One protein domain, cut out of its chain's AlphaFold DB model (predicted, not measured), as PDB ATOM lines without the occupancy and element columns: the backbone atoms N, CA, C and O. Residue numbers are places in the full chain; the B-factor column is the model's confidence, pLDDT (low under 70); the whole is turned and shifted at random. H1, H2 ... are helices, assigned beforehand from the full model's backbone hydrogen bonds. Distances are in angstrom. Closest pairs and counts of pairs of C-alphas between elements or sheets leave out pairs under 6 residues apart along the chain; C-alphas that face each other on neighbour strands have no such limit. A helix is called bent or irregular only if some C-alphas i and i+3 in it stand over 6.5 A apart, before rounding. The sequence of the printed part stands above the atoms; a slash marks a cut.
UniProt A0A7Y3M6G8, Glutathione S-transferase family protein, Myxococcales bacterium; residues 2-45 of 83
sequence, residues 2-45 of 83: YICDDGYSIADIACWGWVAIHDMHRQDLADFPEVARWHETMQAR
ATOM      1  N   TYR A   2     145.679 100.947  84.363       94.50
ATOM      2  CA  TYR A   2     145.235 100.480  83.039       94.50
ATOM      3  C   TYR A   2     143.842 101.013  82.664       94.50
ATOM      4  O   TYR A   2     143.256 101.759  83.449       94.50
ATOM      5  N   ILE A   3     143.336 100.673  81.469       95.56
ATOM      6  CA  ILE A   3     141.996 101.092  80.999       95.56
ATOM      7  C   ILE A   3     140.877 100.490  81.857       95.56
ATOM      8  O   ILE A   3     139.883 101.157  82.135       95.56
ATOM      9  N   CYS A   4     141.037  99.232  82.259       93.31
ATOM     10  CA  CYS A   4     140.108  98.527  83.131       93.31
ATOM     11  C   CYS A   4     140.752  98.417  84.526       93.31
ATOM     12  O   CYS A   4     141.911  98.014  84.644       93.31
ATOM     13  N   ASP A   5     140.042  98.835  85.578       80.69
ATOM     14  CA  ASP A   5     140.575  98.943  86.952       80.69
ATOM     15  C   ASP A   5     141.051  97.602  87.546       80.69
ATOM     16  O   ASP A   5     141.843  97.565  88.487       80.69
ATOM     17  N   ASP A   6     140.603  96.494  86.968       87.19
ATOM     18  CA  ASP A   6     140.982  95.109  87.236       87.19
ATOM     19  C   ASP A   6     142.390  94.733  86.725       87.19
ATOM     20  O   ASP A   6     142.878  93.631  86.986       87.19
ATOM     21  N   GLY A   7     143.088  95.670  86.076       93.00
ATOM     22  CA  GLY A   7     144.494  95.561  85.699       93.00
ATOM     23  C   GLY A   7     144.721  95.533  84.189       93.00
ATOM     24  O   GLY A   7     143.864  95.898  83.389       93.00
ATOM     25  N   TYR A   8     145.922  95.111  83.788       94.44
ATOM     26  CA  TYR A   8     146.292  95.011  82.375       94.44
ATOM     27  C   TYR A   8     145.421  93.986  81.642       94.44
ATOM     28  O   TYR A   8     145.360  92.822  82.042       94.44
ATOM     29  N   SER A   9     144.811  94.396  80.532       95.38
ATOM     30  CA  SER A   9     143.834  93.581  79.810       95.38
ATOM     31  C   SER A   9     143.957  93.704  78.286       95.38
ATOM     32  O   SER A   9     144.804  94.418  77.740       95.38
ATOM     33  N   ILE A  10     143.077  92.997  77.569       95.19
ATOM     34  CA  ILE A  10     142.959  93.113  76.109       95.19
ATOM     35  C   ILE A  10     142.585  94.534  75.665       95.19
ATOM     36  O   ILE A  10     142.946  94.922  74.556       95.19
ATOM     37  N   ALA A  11     141.921  95.321  76.522       96.50
ATOM     38  CA  ALA A  11     141.597  96.710  76.219       96.50
ATOM     39  C   ALA A  11     142.877  97.534  76.015       96.50
ATOM     40  O   ALA A  11     143.005  98.232  75.011       96.50
ATOM     41  N   ASP A  12     143.873  97.377  76.893       96.62
ATOM     42  CA  ASP A  12     145.149  98.086  76.778       96.62
ATOM     43  C   ASP A  12     145.902  97.693  75.503       96.62
ATOM     44  O   ASP A  12     146.432  98.552  74.802       96.62
ATOM     45  N   ILE A  13     145.908  96.399  75.168       94.69
ATOM     46  CA  ILE A  13     146.561  95.875  73.959       94.69
ATOM     47  C   ILE A  13     145.905  96.441  72.698       94.69
ATOM     48  O   ILE A  13     146.599  96.884  71.784       94.69
ATOM     49  N   ALA A  14     144.573  96.424  72.648       95.75
ATOM     50  CA  ALA A  14     143.811  96.873  71.490       95.75
ATOM     51  C   ALA A  14     143.910  98.393  71.281       95.75
ATOM     52  O   ALA A  14     143.963  98.855  70.140       95.75
ATOM     53  N   CYS A  15     143.955  99.171  72.365       96.38
ATOM     54  CA  CYS A  15     144.007 100.629  72.299       96.38
ATOM     55  C   CYS A  15     145.425 101.175  72.095       96.38
ATOM     56  O   CYS A  15     145.583 102.196  71.424       96.38
ATOM     57  N   TRP A  16     146.455 100.511  72.634       95.50
ATOM     58  CA  TRP A  16     147.830 101.023  72.637       95.50
ATOM     59  C   TRP A  16     148.325 101.442  71.249       95.50
ATOM     60  O   TRP A  16     148.820 102.554  71.091       95.50
ATOM     61  N   GLY A  17     148.139 100.595  70.231       92.38
ATOM     62  CA  GLY A  17     148.634 100.872  68.877       92.38
ATOM     63  C   GLY A  17     148.054 102.143  68.245       92.38
ATOM     64  O   GLY A  17     148.743 102.804  67.475       92.38
ATOM     65  N   TRP A  18     146.819 102.513  68.594       94.38
ATOM     66  CA  TRP A  18     146.170 103.725  68.085       94.38
ATOM     67  C   TRP A  18     146.626 104.986  68.810       94.38
ATOM     68  O   TRP A  18     146.798 106.029  68.180       94.38
ATOM     69  N   VAL A  19     146.815 104.894  70.127       96.06
ATOM     70  CA  VAL A  19     147.200 106.049  70.943       96.06
ATOM     71  C   VAL A  19     148.698 106.328  70.837       96.06
ATOM     72  O   VAL A  19     149.080 107.488  70.816       96.06
ATOM     73  N   ALA A  20     149.542 105.312  70.650       94.56
ATOM     74  CA  ALA A  20     150.987 105.489  70.462       94.56
ATOM     75  C   ALA A  20     151.357 106.345  69.231       94.56
ATOM     76  O   ALA A  20     152.475 106.844  69.137       94.56
ATOM     77  N   ILE A  21     150.429 106.523  68.285       92.94
ATOM     78  CA  ILE A  21     150.590 107.377  67.098       92.94
ATOM     79  C   ILE A  21     149.714 108.642  67.155       92.94
ATOM     80  O   ILE A  21     149.384 109.204  66.111       92.94
ATOM     81  N   HIS A  22     149.321 109.101  68.349       95.12
ATOM     82  CA  HIS A  22     148.428 110.255  68.537       95.12
ATOM     83  C   HIS A  22     148.885 111.518  67.781       95.12
ATOM     84  O   HIS A  22     148.051 112.220  67.203       95.12
ATOM     85  N   ASP A  23     150.198 111.754  67.678       92.69
ATOM     86  CA  ASP A  23     150.779 112.859  66.905       92.69
ATOM     87  C   ASP A  23     150.375 112.814  65.424       92.69
ATOM     88  O   ASP A  23     150.073 113.841  64.812       92.69
ATOM     89  N   MET A  24     150.307 111.615  64.831       90.56
ATOM     90  CA  MET A  24     149.878 111.430  63.438       90.56
ATOM     91  C   MET A  24     148.397 111.773  63.250       90.56
ATOM     92  O   MET A  24     147.990 112.202  62.169       90.56
ATOM     93  N   HIS A  25     147.599 111.634  64.308       92.38
ATOM     94  CA  HIS A  25     146.193 112.033  64.356       92.38
ATOM     95  C   HIS A  25     145.997 113.492  64.795       92.38
ATOM     96  O   HIS A  25     144.856 113.942  64.931       92.38
ATOM     97  N   ARG A  26     147.094 114.241  64.996       94.56
ATOM     98  CA  ARG A  26     147.093 115.633  65.468       94.56
ATOM     99  C   ARG A  26     146.345 115.797  66.796       94.56
ATOM    100  O   ARG A  26     145.587 116.748  66.955       94.56
ATOM    101  N   GLN A  27     146.515 114.836  67.704       96.25
ATOM    102  CA  GLN A  27     145.958 114.882  69.055       96.25
ATOM    103  C   GLN A  27     147.068 115.195  70.058       96.25
ATOM    104  O   GLN A  27     148.111 114.539  70.031       96.25
ATOM    105  N   ASP A  28     146.827 116.162  70.942       96.12
ATOM    106  CA  ASP A  28     147.698 116.457  72.078       96.12
ATOM    107  C   ASP A  28     147.207 115.679  73.306       96.12
ATOM    108  O   ASP A  28     146.059 115.819  73.730       96.12
ATOM    109  N   LEU A  29     148.062 114.828  73.879       95.94
ATOM    110  CA  LEU A  29     147.704 114.073  75.081       95.94
ATOM    111  C   LEU A  29     147.619 114.960  76.331       95.94
ATOM    112  O   LEU A  29     147.004 114.539  77.310       95.94
ATOM    113  N   ALA A  30     148.164 116.182  76.307       95.62
ATOM    114  CA  ALA A  30     148.016 117.139  77.402       95.62
ATOM    115  C   ALA A  30     146.545 117.512  77.669       95.62
ATOM    116  O   ALA A  30     146.185 117.797  78.811       95.62
ATOM    117  N   ASP A  31     145.685 117.431  76.649       97.38
ATOM    118  CA  ASP A  31     144.240 117.657  76.777       97.38
ATOM    119  C   ASP A  31     143.517 116.497  77.498       97.38
ATOM    120  O   ASP A  31     142.373 116.639  77.936       97.38
ATOM    121  N   PHE A  32     144.179 115.344  77.651       96.56
ATOM    122  CA  PHE A  32     143.603 114.104  78.173       96.56
ATOM    123  C   PHE A  32     144.493 113.496  79.273       96.56
ATOM    124  O   PHE A  32     145.138 112.467  79.051       96.56
ATOM    125  N   PRO A  33     144.516 114.070  80.490       96.25
ATOM    126  CA  PRO A  33     145.482 113.708  81.531       96.25
ATOM    127  C   PRO A  33     145.455 112.221  81.919       96.25
ATOM    128  O   PRO A  33     146.505 111.615  82.126       96.25
ATOM    129  N   GLU A  34     144.277 111.593  81.953       96.00
ATOM    130  CA  GLU A  34     144.171 110.157  82.250       96.00
ATOM    131  C   GLU A  34     144.702 109.271  81.120       96.00
ATOM    132  O   GLU A  34     145.277 108.210  81.379       96.00
ATOM    133  N   VAL A  35     144.554 109.718  79.870       96.50
ATOM    134  CA  VAL A  35     145.112 109.026  78.705       96.50
ATOM    135  C   VAL A  35     146.625 109.196  78.682       96.50
ATOM    136  O   VAL A  35     147.319 108.213  78.455       96.50
ATOM    137  N   ALA A  36     147.144 110.390  78.982       96.81
ATOM    138  CA  ALA A  36     148.580 110.639  79.101       96.81
ATOM    139  C   ALA A  36     149.218 109.743  80.176       96.81
ATOM    140  O   ALA A  36     150.162 109.007  79.889       96.81
ATOM    141  N   ARG A  37     148.630 109.701  81.380       96.69
ATOM    142  CA  ARG A  37     149.064 108.816  82.475       96.69
ATOM    143  C   ARG A  37     149.075 107.344  82.050       96.69
ATOM    144  O   ARG A  37     150.021 106.604  82.335       96.69
ATOM    145  N   TRP A  38     148.004 106.883  81.403       97.06
ATOM    146  CA  TRP A  38     147.916 105.512  80.897       97.06
ATOM    147  C   TRP A  38     148.944 105.234  79.789       97.06
ATOM    148  O   TRP A  38     149.581 104.182  79.791       97.06
ATOM    149  N   HIS A  39     149.159 106.187  78.884       96.75
ATOM    150  CA  HIS A  39     150.124 106.077  77.799       96.75
ATOM    151  C   HIS A  39     151.553 105.925  78.340       96.75
ATOM    152  O   HIS A  39     152.261 105.006  77.934       96.75
ATOM    153  N   GLU A  40     151.954 106.742  79.318       96.00
ATOM    154  CA  GLU A  40     153.247 106.612  80.008       96.00
ATOM    155  C   GLU A  40     153.402 105.238  80.679       96.00
ATOM    156  O   GLU A  40     154.429 104.570  80.534       96.00
ATOM    157  N   THR A  41     152.346 104.777  81.360       95.94
ATOM    158  CA  THR A  41     152.308 103.451  81.998       95.94
ATOM    159  C   THR A  41     152.566 102.340  80.978       95.94
ATOM    160  O   THR A  41     153.362 101.430  81.218       95.94
ATOM    161  N   MET A  42     151.915 102.412  79.817       96.50
ATOM    162  CA  MET A  42     152.068 101.428  78.750       96.50
ATOM    163  C   MET A  42     153.439 101.508  78.071       96.50
ATOM    164  O   MET A  42     154.061 100.468  77.842       96.50
ATOM    165  N   GLN A  43     153.953 102.713  77.821       95.38
ATOM    166  CA  GLN A  43     155.266 102.947  77.214       95.38
ATOM    167  C   GLN A  43     156.417 102.380  78.060       95.38
ATOM    168  O   GLN A  43     157.415 101.888  77.524       95.38
ATOM    169  N   ALA A  44     156.275 102.407  79.388       95.94
ATOM    170  CA  ALA A  44     157.266 101.874  80.320       95.94
ATOM    171  C   ALA A  44     157.354 100.333  80.320       95.94
ATOM    172  O   ALA A  44     158.306  99.765  80.861       95.94
ATOM    173  N   ARG A  45     156.388  99.620  79.723       95.12
ATOM    174  CA  ARG A  45     156.356  98.151  79.758       95.12
ATOM    175  C   ARG A  45     157.427  97.551  78.834       95.12
ATOM    176  O   ARG A  45     157.390  97.784  77.625       95.12
TER     177      ARG A  45
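Overview. This is residues 2 to 45 of the 83 residues of the protein "Glutathione S-transferase family protein" of Myxococcales bacterium (UniProt A0A7Y3M6G8). Two helices, H1 and H3, cross about perpendicular and meet with the last part of H3 at H1, while the short helix H2 sticks out beyond the end of H1 and the chain folds back from it to H3. A loop of residues 2 to 9, with no named helix, leads into H1. The printed part has 44 residues with three named helices, in the order H1, H2, H3, and no named strand; the class is all helix. The whole is compact, with a radius of gyration of the C-alphas of 10.3 A, yet elongated, spanning 30 by 18 by 16 A.

Arrangement. Start with H1, residues 10 to 19, and go on to H2, residues 22 to 25; these two meet only through their link, a tight one of 2 residues. Next look at H3, residues 33 to 43, which touches H1: their closest C-alphas, those of Trp 16 and Met 42, are 7.4 A apart. The lines of H1 and H3 are about perpendicular, at 78 degrees, that of H1 being a rough one. H2 and H3 are apart. In H3 every O i to N i+4 pair is within hydrogen-bond range, in H1 4 of 6 are, and H2 is too short for such a pair.

Along the chain. Find C-alpha 10 at (142.959, 93.113, 76.109); from there H1 runs 14.6 A to C-alpha 19. It is irregular, but only just: C-alphas 14 and 17 are 6.8 A apart. H2 begins at C-alpha 22, at (148.428, 110.255, 68.537). H3 runs 15.2 A from C-alpha 33 to C-alpha 43 at (155.266, 102.947, 77.214).

Size, cuts and confidence. The two C-alphas farthest apart are those of Asp 6 and Arg 26, 30.5 A. Residues 21 to 26, of which 22 to 25 belong to H2, stand free. The link from H2 to H3, 7 residues, is short, and the printed part has no cut. Mean pLDDT of the printed part is 94.8, and no printed residue is under 70.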